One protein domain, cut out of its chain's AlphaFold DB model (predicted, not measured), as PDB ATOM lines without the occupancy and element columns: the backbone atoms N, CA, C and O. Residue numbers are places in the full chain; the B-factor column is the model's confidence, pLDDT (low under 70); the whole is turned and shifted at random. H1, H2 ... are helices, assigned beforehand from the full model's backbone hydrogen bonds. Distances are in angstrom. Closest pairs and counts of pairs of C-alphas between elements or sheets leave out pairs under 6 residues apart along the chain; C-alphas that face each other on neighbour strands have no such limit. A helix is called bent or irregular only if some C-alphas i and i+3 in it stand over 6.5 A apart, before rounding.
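What this domain is: This is residues 314 to 419 of the 420 residues of an uncharacterized protein of Chloroflexi bacterium (UniProt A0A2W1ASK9). Three long helices, H6, H2 and H4, cross one another around a common core, their centres making a triangle; H1 runs the same way as H6 and packs along it, H5 packs on H1 and H4 at the end where H1 begins, and the tiny H3 lies at the opposite end, near H4. The 106 printed residues have six named helices in the order H1 to H6 and no named strand, and the class is all helix. The whole is compact, with a radius of gyration of the C-alphas of 13.5 A, and spans 41 by 29 by 22 A.

How they stand to each other: The helix packing is mostly crossed, most touching pairs being at more than a shallow tilt. The longest helix, H6, residues 397 to 417, touches H1, residues 314 to 327, at a shallow tilt of 26 degrees, the same way; their closest C-alphas, Gly 326 and Glu 405, are 4.4 A apart. With residues 407 to 414 alone, H6 touches residues 347 to 354 of H2, residues 337 to 355, closest at the C-alphas of Ile 351 and Val 411, 6.7 A. With residues 403 to 410 alone, H6 touches H4, residues 365 to 378, opposite ways at a steep tilt of 67 degrees, only just short of perpendicular; the closest C-alphas are Ala 370 and Asp 403, 5.5 A. H2 touches H4 with residues 341 to 348 alone, closest at the C-alphas of Leu 341 and Ala 378, 4.9 A. H4 and H5, residues 383 to 393, form a helical hairpin at 28 degrees; the closest C-alphas are Ile 377 and Ala 389, 5.2 A. H1 touches H5 with residues 316 to 319 alone, closest at the C-alphas of Val 316 and Tyr 387, 6.1 A. H1 and H2 only just touch, with 3 pairs of C-alphas within 8 A, the closest being Val 320 and Leu 337 at 6.7 A. H3, residues 360 to 363, touches no helix but is near H4. H1 and H4 are apart. Every O i to N i+4 pair is within hydrogen-bond range in H2, H5 and H6, against 8 of 10 in H1 and 7 of 10 in H4; H3 is too short for such a pair.

Where its parts are: H1 begins at C-alpha 314, (-23.284, -28.559, 236.973), and is 20.4 A long; it is irregular, C-alphas 315 and 318 being 7.2 A apart. H2 is 26.7 A long. H4, 20.3 A, is only just irregular, C-alphas 369 and 372 being 6.8 A apart. H6 runs 30.8 A to C-alpha 417, (-22.618, 10.616, 244.682).

The domain as a whole: The C-alphas of Asp 314 and Gln 419, the two farthest apart, are 42.6 A apart. The printed part has no cut and no long link. Mean pLDDT of the printed part is 78.4; residues 329 to 334 and 355 to 363 are among those under 70.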
ATOM      1  N   ASP A 314     -23.297 -28.733 238.435       74.31
ATOM      2  CA  ASP A 314     -23.284 -28.559 236.973       74.31
ATOM      3  C   ASP A 314     -24.577 -27.934 236.422       74.31
ATOM      4  O   ASP A 314     -24.567 -27.246 235.402       74.31
ATOM      5  N   THR A 315     -25.711 -28.164 237.090       72.69
ATOM      6  CA  THR A 315     -27.016 -27.605 236.708       72.69
ATOM      7  C   THR A 315     -27.125 -26.126 237.070       72.69
ATOM      8  O   THR A 315     -27.720 -25.353 236.320       72.69
ATOM      9  N   VAL A 316     -26.563 -25.722 238.214       82.31
ATOM     10  CA  VAL A 316     -26.618 -24.328 238.677       82.31
ATOM     11  C   VAL A 316     -25.462 -23.480 238.178       82.31
ATOM     12  O   VAL A 316     -25.630 -22.267 238.089       82.31
ATOM     13  N   LEU A 317     -24.329 -24.082 237.810       83.69
ATOM     14  CA  LEU A 317     -23.105 -23.374 237.440       83.69
ATOM     15  C   LEU A 317     -23.339 -22.260 236.399       83.69
ATOM     16  O   LEU A 317     -22.932 -21.134 236.676       83.69
ATOM     17  N   PRO A 318     -24.097 -22.460 235.299       81.69
ATOM     18  CA  PRO A 318     -24.353 -21.381 234.337       81.69
ATOM     19  C   PRO A 318     -25.145 -20.194 234.915       81.69
ATOM     20  O   PRO A 318     -25.014 -19.063 234.448       81.69
ATOM     21  N   LEU A 319     -26.000 -20.436 235.916       83.88
ATOM     22  CA  LEU A 319     -26.772 -19.396 236.610       83.88
ATOM     23  C   LEU A 319     -25.893 -18.653 237.620       83.88
ATOM     24  O   LEU A 319     -25.970 -17.429 237.721       83.88
ATOM     25  N   VAL A 320     -25.040 -19.394 238.334       88.06
ATOM     26  CA  VAL A 320     -24.052 -18.841 239.265       88.06
ATOM     27  C   VAL A 320     -23.051 -17.960 238.515       88.06
ATOM     28  O   VAL A 320     -22.792 -16.837 238.940       88.06
ATOM     29  N   GLU A 321     -22.543 -18.412 237.368       85.75
ATOM     30  CA  GLU A 321     -21.653 -17.636 236.497       85.75
ATOM     31  C   GLU A 321     -22.334 -16.365 235.985       85.75
ATOM     32  O   GLU A 321     -21.745 -15.287 236.028       85.75
ATOM     33  N   ALA A 322     -23.595 -16.453 235.547       85.81
ATOM     34  CA  ALA A 322     -24.348 -15.285 235.096       85.81
ATOM     35  C   ALA A 322     -24.525 -14.237 236.209       85.81
ATOM     36  O   ALA A 322     -24.357 -13.044 235.951       85.81
ATOM     37  N   LEU A 323     -24.829 -14.680 237.435       88.31
ATOM     38  CA  LEU A 323     -24.929 -13.813 238.608       88.31
ATOM     39  C   LEU A 323     -23.569 -13.196 238.963       88.31
ATOM     40  O   LEU A 323     -23.467 -11.981 239.120       88.31
ATOM     41  N   SER A 324     -22.519 -14.018 239.027       87.12
ATOM     42  CA  SER A 324     -21.155 -13.585 239.336       87.12
ATOM     43  C   SER A 324     -20.650 -12.545 238.343       87.12
ATOM     44  O   SER A 324     -20.161 -11.499 238.757       87.12
ATOM     45  N   HIS A 325     -20.812 -12.787 237.040       84.62
ATOM     46  CA  HIS A 325     -20.380 -11.856 236.000       84.62
ATOM     47  C   HIS A 325     -21.105 -10.513 236.050       84.62
ATOM     48  O   HIS A 325     -20.522  -9.503 235.668       84.62
ATOM     49  N   GLY A 326     -22.361 -10.487 236.503       81.12
ATOM     50  CA  GLY A 326     -23.082  -9.230 236.674       81.12
ATOM     51  C   GLY A 326     -22.639  -8.426 237.900       81.12
ATOM     52  O   GLY A 326     -22.792  -7.207 237.911       81.12
ATOM     53  N   LEU A 327     -22.064  -9.086 238.912       83.69
ATOM     54  CA  LEU A 327     -21.574  -8.458 240.146       83.69
ATOM     55  C   LEU A 327     -20.091  -8.066 240.074       83.69
ATOM     56  O   LEU A 327     -19.694  -7.097 240.721       83.69
ATOM     57  N   ASP A 328     -19.282  -8.784 239.289       77.56
ATOM     58  CA  ASP A 328     -17.881  -8.458 239.016       77.56
ATOM     59  C   ASP A 328     -17.395  -9.116 237.706       77.56
ATOM     60  O   ASP A 328     -17.385 -10.340 237.561       77.56
ATOM     61  N   GLU A 329     -16.938  -8.306 236.745       58.91
ATOM     62  CA  GLU A 329     -16.376  -8.793 235.475       58.91
ATOM     63  C   GLU A 329     -14.982  -9.431 235.638       58.91
ATOM     64  O   GLU A 329     -14.512 -10.109 234.724       58.91
ATOM     65  N   SER A 330     -14.308  -9.224 236.778       57.62
ATOM     66  CA  SER A 330     -12.882  -9.534 236.951       57.62
ATOM     67  C   SER A 330     -12.571 -10.811 237.732       57.62
ATOM     68  O   SER A 330     -11.390 -11.097 237.910       57.62
ATOM     69  N   MET A 331     -13.560 -11.577 238.200       53.75
ATOM     70  CA  MET A 331     -13.340 -12.739 239.080       53.75
ATOM     71  C   MET A 331     -12.761 -13.956 238.326       53.75
ATOM     72  O   MET A 331     -13.497 -14.616 237.591       53.75
ATOM     73  N   PRO A 332     -11.476 -14.332 238.517       48.31
ATOM     74  CA  PRO A 332     -10.908 -15.561 237.986       48.31
ATOM     75  C   PRO A 332     -10.863 -16.577 239.136       48.31
ATOM     76  O   PRO A 332      -9.884 -16.649 239.879       48.31
ATOM     77  N   GLY A 333     -11.944 -17.323 239.333       61.12
ATOM     78  CA  GLY A 333     -12.046 -18.313 240.403       61.12
ATOM     79  C   GLY A 333     -13.285 -19.187 240.261       61.12
ATOM     80  O   GLY A 333     -14.229 -18.818 239.566       61.12
ATOM     81  N   GLU A 334     -13.266 -20.353 240.904       65.56
ATOM     82  CA  GLU A 334     -14.442 -21.218 241.006       65.56
ATOM     83  C   GLU A 334     -15.517 -20.472 241.817       65.56
ATOM     84  O   GLU A 334     -15.218 -20.003 242.922       65.56
ATOM     85  N   PRO A 335     -16.722 -20.255 241.265       70.06
ATOM     86  CA  PRO A 335     -17.683 -19.366 241.895       70.06
ATOM     87  C   PRO A 335     -18.262 -20.005 243.162       70.06
ATOM     88  O   PRO A 335     -18.844 -21.084 243.119       70.06
ATOM     89  N   ASP A 336     -18.122 -19.322 244.298       84.62
ATOM     90  CA  ASP A 336     -18.734 -19.727 245.564       84.62
ATOM     91  C   ASP A 336     -20.157 -19.167 245.659       84.62
ATOM     92  O   ASP A 336     -20.360 -17.957 245.799       84.62
ATOM     93  N   LEU A 337     -21.153 -20.057 245.604       85.19
ATOM     94  CA  LEU A 337     -22.560 -19.681 245.715       85.19
ATOM     95  C   LEU A 337     -22.852 -18.974 247.047       85.19
ATOM     96  O   LEU A 337     -23.582 -17.986 247.051       85.19
ATOM     97  N   GLY A 338     -22.267 -19.426 248.161       86.31
ATOM     98  CA  GLY A 338     -22.507 -18.822 249.475       86.31
ATOM     99  C   GLY A 338     -22.044 -17.364 249.532       86.31
ATOM    100  O   GLY A 338     -22.813 -16.478 249.912       86.31
ATOM    101  N   GLY A 339     -20.815 -17.098 249.084       86.69
ATOM    102  CA  GLY A 339     -20.272 -15.742 248.984       86.69
ATOM    103  C   GLY A 339     -21.032 -14.839 248.007       86.69
ATOM    104  O   GLY A 339     -21.225 -13.652 248.286       86.69
ATOM    105  N   LEU A 340     -21.510 -15.384 246.883       88.31
ATOM    106  CA  LEU A 340     -22.293 -14.629 245.897       88.31
ATOM    107  C   LEU A 340     -23.646 -14.184 246.454       88.31
ATOM    108  O   LEU A 340     -24.004 -13.014 246.322       88.31
ATOM    109  N   LEU A 341     -24.379 -15.085 247.112       91.00
ATOM    110  CA  LEU A 341     -25.675 -14.758 247.710       91.00
ATOM    111  C   LEU A 341     -25.538 -13.711 248.818       91.00
ATOM    112  O   LEU A 341     -26.320 -12.761 248.866       91.00
ATOM    113  N   GLU A 342     -24.497 -13.823 249.646       89.81
ATOM    114  CA  GLU A 342     -24.212 -12.811 250.663       89.81
ATOM    115  C   GLU A 342     -23.858 -11.455 250.036       89.81
ATOM    116  O   GLU A 342     -24.299 -10.415 250.522       89.81
ATOM    117  N   THR A 343     -23.131 -11.448 248.916       90.12
ATOM    118  CA  THR A 343     -22.811 -10.217 248.175       90.12
ATOM    119  C   THR A 343     -24.077  -9.527 247.670       90.12
ATOM    120  O   THR A 343     -24.243  -8.325 247.890       90.12
ATOM    121  N   VAL A 344     -24.998 -10.275 247.050       90.12
ATOM    122  CA  VAL A 344     -26.297  -9.738 246.603       90.12
ATOM    123  C   VAL A 344     -27.070  -9.168 247.791       90.12
ATOM    124  O   VAL A 344     -27.544  -8.035 247.722       90.12
ATOM    125  N   ARG A 345     -27.143  -9.908 248.904       92.31
ATOM    126  CA  ARG A 345     -27.847  -9.481 250.121       92.31
ATOM    127  C   ARG A 345     -27.298  -8.166 250.674       92.31
ATOM    128  O   ARG A 345     -28.056  -7.230 250.913       92.31
ATOM    129  N   VAL A 346     -25.975  -8.061 250.813       90.88
ATOM    130  CA  VAL A 346     -25.303  -6.851 251.309       90.88
ATOM    131  C   VAL A 346     -25.538  -5.654 250.384       90.88
ATOM    132  O   VAL A 346     -25.757  -4.539 250.867       90.88
ATOM    133  N   GLN A 347     -25.511  -5.860 249.064       89.56
ATOM    134  CA  GLN A 347     -25.778  -4.797 248.090       89.56
ATOM    135  C   GLN A 347     -27.241  -4.334 248.130       89.56
ATOM    136  O   GLN A 347     -27.487  -3.128 248.154       89.56
ATOM    137  N   LEU A 348     -28.203  -5.257 248.219       89.50
ATOM    138  CA  LEU A 348     -29.623  -4.929 248.389       89.50
ATOM    139  C   LEU A 348     -29.871  -4.152 249.689       89.50
ATOM    140  O   LEU A 348     -30.506  -3.099 249.659       89.50
ATOM    141  N   ASP A 349     -29.287  -4.585 250.811       88.75
ATOM    142  CA  ASP A 349     -29.384  -3.885 252.100       88.75
ATOM    143  C   ASP A 349     -28.772  -2.479 252.059       88.75
ATOM    144  O   ASP A 349     -29.200  -1.571 252.784       88.75
ATOM    145  N   LYS A 350     -27.720  -2.285 251.257       84.88
ATOM    146  CA  LYS A 350     -27.101  -0.972 251.048       84.88
ATOM    147  C   LYS A 350     -28.048  -0.050 250.282       84.88
ATOM    148  O   LYS A 350     -28.327   1.052 250.753       84.88
ATOM    149  N   ILE A 351     -28.612  -0.538 249.180       82.50
ATOM    150  CA  ILE A 351     -29.591   0.208 248.384       82.50
ATOM    151  C   ILE A 351     -30.840   0.522 249.200       82.50
ATOM    152  O   ILE A 351     -31.298   1.658 249.172       82.50
ATOM    153  N   ALA A 352     -31.377  -0.425 249.969       82.06
ATOM    154  CA  ALA A 352     -32.558  -0.199 250.800       82.06
ATOM    155  C   ALA A 352     -32.336   0.943 251.812       82.06
ATOM    156  O   ALA A 352     -33.196   1.814 251.976       82.06
ATOM    157  N   ARG A 353     -31.151   0.993 252.439       78.69
ATOM    158  CA  ARG A 353     -30.757   2.075 253.358       78.69
ATOM    159  C   ARG A 353     -30.627   3.430 252.662       78.69
ATOM    160  O   ARG A 353     -31.023   4.446 253.232       78.69
ATOM    161  N   GLU A 354     -30.093   3.461 251.447       73.69
ATOM    162  CA  GLU A 354     -29.925   4.695 250.667       73.69
ATOM    163  C   GLU A 354     -31.253   5.166 250.042       73.69
ATOM    164  O   GLU A 354     -31.537   6.365 249.999       73.69
ATOM    165  N   SER A 355     -32.131   4.228 249.681       67.56
ATOM    166  CA  SER A 355     -33.466   4.457 249.117       67.56
ATOM    167  C   SER A 355     -34.453   5.088 250.095       67.56
ATOM    168  O   SER A 355     -35.370   5.789 249.664       67.56
ATOM    169  N   MET A 356     -34.267   4.902 251.409       59.03
ATOM    170  CA  MET A 356     -35.059   5.590 252.441       59.03
ATOM    171  C   MET A 356     -34.944   7.127 252.377       59.03
ATOM    172  O   MET A 356     -35.703   7.820 253.051       59.03
ATOM    173  N   ARG A 357     -34.044   7.681 251.545       59.19
ATOM    174  CA  ARG A 357     -33.947   9.124 251.257       59.19
ATOM    175  C   ARG A 357     -34.912   9.634 250.172       59.19
ATOM    176  O   ARG A 357     -34.990  10.842 249.991       59.19
ATOM    177  N   GLY A 358     -35.684   8.763 249.510       57.44
ATOM    178  CA  GLY A 358     -36.869   9.145 248.720       57.44
ATOM    179  C   GLY A 358     -36.700   9.312 247.201       57.44
ATOM    180  O   GLY A 358     -37.708   9.460 246.511       57.44
ATOM    181  N   ASP A 359     -35.482   9.224 246.655       62.47
ATOM    182  CA  ASP A 359     -35.211   9.526 245.233       62.47
ATOM    183  C   ASP A 359     -34.968   8.293 244.328       62.47
ATOM    184  O   ASP A 359     -34.919   8.421 243.103       62.47
ATOM    185  N   LEU A 360     -34.871   7.080 244.894       60.84
ATOM    186  CA  LEU A 360     -34.434   5.872 244.167       60.84
ATOM    187  C   LEU A 360     -35.389   5.453 243.035       60.84
ATOM    188  O   LEU A 360     -34.952   5.203 241.913       60.84
ATOM    189  N   ALA A 361     -36.697   5.430 243.308       60.69
ATOM    190  CA  ALA A 361     -37.701   4.956 242.352       60.69
ATOM    191  C   ALA A 361     -37.793   5.827 241.082       60.69
ATOM    192  O   ALA A 361     -38.286   5.371 240.055       60.69
ATOM    193  N   LYS A 362     -37.317   7.081 241.140       63.69
ATOM    194  CA  LYS A 362     -37.266   7.984 239.980       63.69
ATOM    195  C   LYS A 362     -35.961   7.877 239.196       63.69
ATOM    196  O   LYS A 362     -35.972   8.134 237.997       63.69
ATOM    197  N   ALA A 363     -34.857   7.545 239.861       65.12
ATOM    198  CA  ALA A 363     -33.535   7.503 239.243       65.12
ATOM    199  C   ALA A 363     -33.263   6.177 238.512       65.12
ATOM    200  O   ALA A 363     -32.578   6.185 237.492       65.12
ATOM    201  N   LEU A 364     -33.793   5.053 239.014       74.81
ATOM    202  CA  LEU A 364     -33.476   3.703 238.530       74.81
ATOM    203  C   LEU A 364     -34.734   2.807 238.497       74.81
ATOM    204  O   LEU A 364     -34.898   1.944 239.359       74.81
ATOM    205  N   PRO A 365     -35.641   2.992 237.521       74.25
ATOM    206  CA  PRO A 365     -36.871   2.199 237.420       74.25
ATOM    207  C   PRO A 365     -36.603   0.698 237.218       74.25
ATOM    208  O   PRO A 365     -37.270  -0.122 237.840       74.25
ATOM    209  N   ASP A 366     -35.570   0.335 236.452       79.62
ATOM    210  CA  ASP A 366     -35.205  -1.070 236.203       79.62
ATOM    211  C   ASP A 366     -34.812  -1.823 237.493       79.62
ATOM    212  O   ASP A 366     -35.002  -3.035 237.604       79.62
ATOM    213  N   LEU A 367     -34.302  -1.105 238.498       82.62
ATOM    214  CA  LEU A 367     -33.926  -1.675 239.790       82.62
ATOM    215  C   LEU A 367     -35.154  -2.023 240.642       82.62
ATOM    216  O   LEU A 367     -35.117  -2.995 241.398       82.62
ATOM    217  N   VAL A 368     -36.247  -1.264 240.509       81.88
ATOM    218  CA  VAL A 368     -37.504  -1.529 241.228       81.88
ATOM    219  C   VAL A 368     -38.070  -2.884 240.812       81.88
ATOM    220  O   VAL A 368     -38.490  -3.659 241.667       81.88
ATOM    221  N   ASP A 369     -38.001  -3.203 239.519       82.25
ATOM    222  CA  ASP A 369     -38.458  -4.490 239.000       82.25
ATOM    223  C   ASP A 369     -37.491  -5.636 239.341       82.25
ATOM    224  O   ASP A 369     -37.933  -6.768 239.536       82.25
ATOM    225  N   ALA A 370     -36.182  -5.370 239.400       87.00
ATOM    226  CA  ALA A 370     -35.159  -6.375 239.710       87.00
ATOM    227  C   ALA A 370     -35.103  -6.754 241.200       87.00
ATOM    228  O   ALA A 370     -34.835  -7.911 241.527       87.00
ATOM    229  N   THR A 371     -35.388  -5.810 242.103       88.56
ATOM    230  CA  THR A 371     -35.213  -5.982 243.558       88.56
ATOM    231  C   THR A 371     -35.946  -7.212 244.117       88.56
ATOM    232  O   THR A 371     -35.275  -8.049 244.717       88.56
ATOM    233  N   PRO A 372     -37.253  -7.432 243.861       86.12
ATOM    234  CA  PRO A 372     -37.962  -8.590 244.411       86.12
ATOM    235  C   PRO A 372     -37.391  -9.932 243.933       86.12
ATOM    236  O   PRO A 372     -37.373 -10.911 244.678       86.12
ATOM    237  N   ARG A 373     -36.904  -9.989 242.683       88.94
ATOM    238  CA  ARG A 373     -36.301 -11.202 242.114       88.94
ATOM    239  C   ARG A 373     -34.941 -11.496 242.749       88.94
ATOM    240  O   ARG A 373     -34.654 -12.642 243.087       88.94
ATOM    241  N   LEU A 374     -34.125 -10.462 242.951       90.94
ATOM    242  CA  LEU A 374     -32.810 -10.585 243.581       90.94
ATOM    243  C   LEU A 374     -32.912 -10.888 245.083       90.94
ATOM    244  O   LEU A 374     -32.117 -11.676 245.584       90.94
ATOM    245  N   GLU A 375     -33.906 -10.340 245.789       90.12
ATOM    246  CA  GLU A 375     -34.210 -10.694 247.184       90.12
ATOM    247  C   GLU A 375     -34.570 -12.179 247.316       90.12
ATOM    248  O   GLU A 375     -34.079 -12.869 248.212       90.12
ATOM    249  N   GLN A 376     -35.379 -12.696 246.387       86.12
ATOM    250  CA  GLN A 376     -35.752 -14.108 246.355       86.12
ATOM    251  C   GLN A 376     -34.542 -15.021 246.105       86.12
ATOM    252  O   GLN A 376     -34.451 -16.089 246.711       86.12
ATOM    253  N   ILE A 377     -33.600 -14.599 245.254       89.69
ATOM    254  CA  ILE A 377     -32.324 -15.296 245.050       89.69
ATOM    255  C   ILE A 377     -31.460 -15.239 246.315       89.69
ATOM    256  O   ILE A 377     -30.980 -16.276 246.763       89.69
ATOM    257  N   ALA A 378     -31.281 -14.058 246.913       90.62
ATOM    258  CA  ALA A 378     -30.428 -13.849 248.086       90.62
ATOM    259  C   ALA A 378     -30.912 -14.600 249.338       90.62
ATOM    260  O   ALA A 378     -30.121 -14.892 250.231       90.62
ATOM    261  N   ALA A 379     -32.204 -14.931 249.403       88.44
ATOM    262  CA  ALA A 379     -32.788 -15.741 250.467       88.44
ATOM    263  C   ALA A 379     -32.494 -17.251 250.338       88.44
ATOM    264  O   ALA A 379     -32.869 -18.021 251.227       88.44
ATOM    265  N   ALA A 380     -31.859 -17.702 249.251       86.12
ATOM    266  CA  ALA A 380     -31.510 -19.107 249.075       86.12
ATOM    267  C   ALA A 380     -30.438 -19.560 250.083       86.12
ATOM    268  O   ALA A 380     -29.419 -18.903 250.270       86.12
ATOM    269  N   GLY A 381     -30.662 -20.712 250.728       75.56
ATOM    270  CA  GLY A 381     -29.718 -21.301 251.690       75.56
ATOM    271  C   GLY A 381     -28.827 -22.407 251.116       75.56
ATOM    272  O   GLY A 381     -27.873 -22.823 251.767       75.56
ATOM    273  N   ASP A 382     -29.145 -22.909 249.923       77.31
ATOM    274  CA  ASP A 382     -28.468 -24.033 249.277       77.31
ATOM    275  C   ASP A 382     -28.643 -24.007 247.742       77.31
ATOM    276  O   ASP A 382     -29.322 -23.144 247.176       77.31
ATOM    277  N   ILE A 383     -28.015 -24.972 247.055       77.81
ATOM    278  CA  ILE A 383     -28.055 -25.133 245.588       77.81
ATOM    279  C   ILE A 383     -29.497 -25.275 245.076       77.81
ATOM    280  O   ILE A 383     -29.851 -24.727 244.030       77.81
ATOM    281  N   VAL A 384     -30.348 -25.980 245.824       72.06
ATOM    282  CA  VAL A 384     -31.738 -26.254 245.442       72.06
ATOM    283  C   VAL A 384     -32.594 -24.994 245.557       72.06
ATOM    284  O   VAL A 384     -33.341 -24.662 244.632       72.06
ATOM    285  N   GLY A 385     -32.467 -24.263 246.663       75.06
ATOM    286  CA  GLY A 385     -33.124 -22.986 246.894       75.06
ATOM    287  C   GLY A 385     -32.718 -21.950 245.853       75.06
ATOM    288  O   GLY A 385     -33.588 -21.282 245.295       75.06
ATOM    289  N   PHE A 386     -31.427 -21.886 245.517       83.94
ATOM    290  CA  PHE A 386     -30.909 -20.971 244.502       83.94
ATOM    291  C   PHE A 386     -31.473 -21.281 243.114       83.94
ATOM    292  O   PHE A 386     -32.034 -20.397 242.461       83.94
ATOM    293  N   TYR A 387     -31.382 -22.543 242.680       80.06
ATOM    294  CA  TYR A 387     -31.936 -22.980 241.399       80.06
ATOM    295  C   TYR A 387     -33.431 -22.670 241.303       80.06
ATOM    296  O   TYR A 387     -33.906 -22.174 240.283       80.06
ATOM    297  N   THR A 388     -34.171 -22.913 242.387       69.88
ATOM    298  CA  THR A 388     -35.610 -22.655 242.422       69.88
ATOM    299  C   THR A 388     -35.927 -21.165 242.303       69.88
ATOM    300  O   THR A 388     -36.785 -20.788 241.505       69.88
ATOM    301  N   ALA A 389     -35.252 -20.312 243.077       77.62
ATOM    302  CA  ALA A 389     -35.439 -18.866 242.990       77.62
ATOM    303  C   ALA A 389     -35.165 -18.369 241.563       77.62
ATOM    304  O   ALA A 389     -35.964 -17.626 240.996       77.62
ATOM    305  N   CYS A 390     -34.100 -18.879 240.937       79.50
ATOM    306  CA  CYS A 390     -33.785 -18.568 239.549       79.50
ATOM    307  C   CYS A 390     -34.887 -19.023 238.584       79.50
ATOM    308  O   CYS A 390     -35.322 -18.235 237.753       79.50
ATOM    309  N   ALA A 391     -35.371 -20.261 238.702       69.88
ATOM    310  CA  ALA A 391     -36.381 -20.815 237.802       69.88
ATOM    311  C   ALA A 391     -37.742 -20.101 237.895       69.88
ATOM    312  O   ALA A 391     -38.440 -19.978 236.891       69.88
ATOM    313  N   ILE A 392     -38.119 -19.617 239.084       70.31
ATOM    314  CA  ILE A 392     -39.359 -18.851 239.291       70.31
ATOM    315  C   ILE A 392     -39.248 -17.465 238.653       70.31
ATOM    316  O   ILE A 392     -40.185 -16.988 238.015       70.31
ATOM    317  N   SER A 393     -38.110 -16.808 238.855       76.44
ATOM    318  CA  SER A 393     -37.953 -15.389 238.545       76.44
ATOM    319  C   SER A 393     -37.364 -15.130 237.153       76.44
ATOM    320  O   SER A 393     -37.511 -14.024 236.632       76.44
ATOM    321  N   TYR A 394     -36.718 -16.125 236.533       73.06
ATOM    322  CA  TYR A 394     -35.940 -15.960 235.307       73.06
ATOM    323  C   TYR A 394     -36.142 -17.114 234.322       73.06
ATOM    324  O   TYR A 394     -35.901 -18.279 234.618       73.06
ATOM    325  N   ASN A 395     -36.497 -16.771 233.081       61.56
ATOM    326  CA  ASN A 395     -36.638 -17.743 231.992       61.56
ATOM    327  C   ASN A 395     -35.333 -17.984 231.204       61.56
ATOM    328  O   ASN A 395     -35.282 -18.890 230.372       61.56
ATOM    329  N   ARG A 396     -34.293 -17.160 231.421       65.62
ATOM    330  CA  ARG A 396     -32.968 -17.259 230.783       65.62
ATOM    331  C   ARG A 396     -31.868 -16.697 231.702       65.62
ATOM    332  O   ARG A 396     -32.083 -15.629 232.279       65.62
ATOM    333  N   PRO A 397     -30.664 -17.307 231.753       66.75
ATOM    334  CA  PRO A 397     -29.548 -16.825 232.584       66.75
ATOM    335  C   PRO A 397     -29.124 -15.374 232.303       66.75
ATOM    336  O   PRO A 397     -28.721 -14.649 233.207       66.75
ATOM    337  N   SER A 398     -29.272 -14.902 231.061       73.69
ATOM    338  CA  SER A 398     -28.936 -13.524 230.672       73.69
ATOM    339  C   SER A 398     -29.736 -12.458 231.427       73.69
ATOM    340  O   SER A 398     -29.271 -11.331 231.562       73.69
ATOM    341  N   LEU A 399     -30.941 -12.790 231.902       78.12
ATOM    342  CA  LEU A 399     -31.763 -11.863 232.679       78.12
ATOM    343  C   LEU A 399     -31.271 -11.732 234.125       78.12
ATOM    344  O   LEU A 399     -31.318 -10.636 234.668       78.12
ATOM    345  N   ILE A 400     -30.736 -12.811 234.706       87.62
ATOM    346  CA  ILE A 400     -30.092 -12.781 236.030       87.62
ATOM    347  C   ILE A 400     -28.889 -11.844 235.980       87.62
ATOM    348  O   ILE A 400     -28.756 -10.953 236.813       87.62
ATOM    349  N   ARG A 401     -28.054 -12.002 234.945       87.38
ATOM    350  CA  ARG A 401     -26.906 -11.125 234.711       87.38
ATOM    351  C   ARG A 401     -27.328  -9.659 234.597       87.38
ATOM    352  O   ARG A 401     -26.744  -8.816 235.264       87.38
ATOM    353  N   LYS A 402     -28.356  -9.358 233.797       86.75
ATOM    354  CA  LYS A 402     -28.861  -7.987 233.622       86.75
ATOM    355  C   LYS A 402     -29.317  -7.367 234.948       86.75
ATOM    356  O   LYS A 402     -28.994  -6.214 235.232       86.75
ATOM    357  N   ASP A 403     -30.066  -8.115 235.754       90.69
ATOM    358  CA  ASP A 403     -30.533  -7.642 237.060       90.69
ATOM    359  C   ASP A 403     -29.352  -7.411 238.023       90.69
ATOM    360  O   ASP A 403     -29.311  -6.392 238.712       90.69
ATOM    361  N   ALA A 404     -28.352  -8.293 238.011       88.94
ATOM    362  CA  ALA A 404     -27.128  -8.149 238.798       88.94
ATOM    363  C   ALA A 404     -26.275  -6.937 238.368       88.94
ATOM    364  O   ALA A 404     -25.814  -6.177 239.218       88.94
ATOM    365  N   GLU A 405     -26.136  -6.687 237.061       89.38
ATOM    366  CA  GLU A 405     -25.471  -5.489 236.520       89.38
ATOM    367  C   GLU A 405     -26.217  -4.208 236.921       89.38
ATOM    368  O   GLU A 405     -25.600  -3.196 237.260       89.38
ATOM    369  N   THR A 406     -27.553  -4.259 236.923       89.56
ATOM    370  CA  THR A 406     -28.412  -3.144 237.352       89.56
ATOM    371  C   THR A 406     -28.202  -2.835 238.835       89.56
ATOM    372  O   THR A 406     -28.036  -1.670 239.207       89.56
ATOM    373  N   LEU A 407     -28.148  -3.875 239.673       89.88
ATOM    374  CA  LEU A 407     -27.841  -3.766 241.099       89.88
ATOM    375  C   LEU A 407     -26.452  -3.147 241.326       89.88
ATOM    376  O   LEU A 407     -26.321  -2.164 242.059       89.88
ATOM    377  N   LEU A 408     -25.422  -3.658 240.647       87.94
ATOM    378  CA  LEU A 408     -24.055  -3.154 240.765       87.94
ATOM    379  C   LEU A 408     -23.929  -1.694 240.304       87.94
ATOM    380  O   LEU A 408     -23.266  -0.882 240.955       87.94
ATOM    381  N   GLY A 409     -24.563  -1.347 239.180       86.19
ATOM    382  CA  GLY A 409     -24.585   0.014 238.648       86.19
ATOM    383  C   GLY A 409     -25.210   1.003 239.630       86.19
ATOM    384  O   GLY A 409     -24.665   2.088 239.845       86.19
ATOM    385  N   ALA A 410     -26.299   0.600 240.290       85.38
ATOM    386  CA  ALA A 410     -26.940   1.396 241.327       85.38
ATOM    387  C   ALA A 410     -26.014   1.632 242.528       85.38
ATOM    388  O   ALA A 410     -25.827   2.778 242.933       85.38
ATOM    389  N   VAL A 411     -25.363   0.583 243.045       85.56
ATOM    390  CA  VAL A 411     -24.403   0.709 244.160       85.56
ATOM    391  C   VAL A 411     -23.263   1.677 243.815       85.56
ATOM    392  O   VAL A 411     -22.939   2.555 244.617       85.56
ATOM    393  N   LYS A 412     -22.685   1.576 242.609       84.19
ATOM    394  CA  LYS A 412     -21.595   2.465 242.157       84.19
ATOM    395  C   LYS A 412     -22.034   3.926 242.043       84.19
ATOM    396  O   LYS A 412     -21.279   4.825 242.418       84.19
ATOM    397  N   LEU A 413     -23.247   4.179 241.546       80.81
ATOM    398  CA  LEU A 413     -23.800   5.534 241.465       80.81
ATOM    399  C   LEU A 413     -23.870   6.186 242.851       80.81
ATOM    400  O   LEU A 413     -23.424   7.324 243.003       80.81
ATOM    401  N   PHE A 414     -24.328   5.461 243.871       75.50
ATOM    402  CA  PHE A 414     -24.387   5.984 245.238       75.50
ATOM    403  C   PHE A 414     -23.014   6.206 245.872       75.50
ATOM    404  O   PHE A 414     -22.801   7.229 246.526       75.50
ATOM    405  N   GLU A 415     -22.053   5.313 245.629       76.69
ATOM    406  CA  GLU A 415     -20.674   5.498 246.097       76.69
ATOM    407  C   GLU A 415     -20.017   6.741 245.487       76.69
ATOM    408  O   GLU A 415     -19.295   7.461 246.177       76.69
ATOM    409  N   SER A 416     -20.310   7.035 244.216       71.06
ATOM    410  CA  SER A 416     -19.798   8.226 243.531       71.06
ATOM    411  C   SER A 416     -20.517   9.526 243.928       71.06
ATOM    412  O   SER A 416     -19.890  10.581 243.975       71.06
ATOM    413  N   GLY A 417     -21.811   9.461 244.265       62.03
ATOM    414  CA  GLY A 417     -22.618  10.616 244.682       62.03
ATOM    415  C   GLY A 417     -22.445  11.031 246.150       62.03
ATOM    416  O   GLY A 417     -22.834  12.135 246.517       62.03
ATOM    417  N   GLY A 418     -21.851  10.177 246.992       52.56
ATOM    418  CA  GLY A 418     -21.592  10.447 248.413       52.56
ATOM    419  C   GLY A 418     -20.287  11.198 248.726       52.56
ATOM    420  O   GLY A 418     -20.015  11.444 249.899       52.56
ATOM    421  N   GLN A 419     -19.476  11.547 247.718       40.50
ATOM    422  CA  GLN A 419     -18.232  12.326 247.875       40.50
ATOM    423  C   GLN A 419     -18.374  13.827 247.537       40.50
ATOM    424  O   GLN A 419     -17.362  14.526 247.465       40.50
TER     425      GLN A 419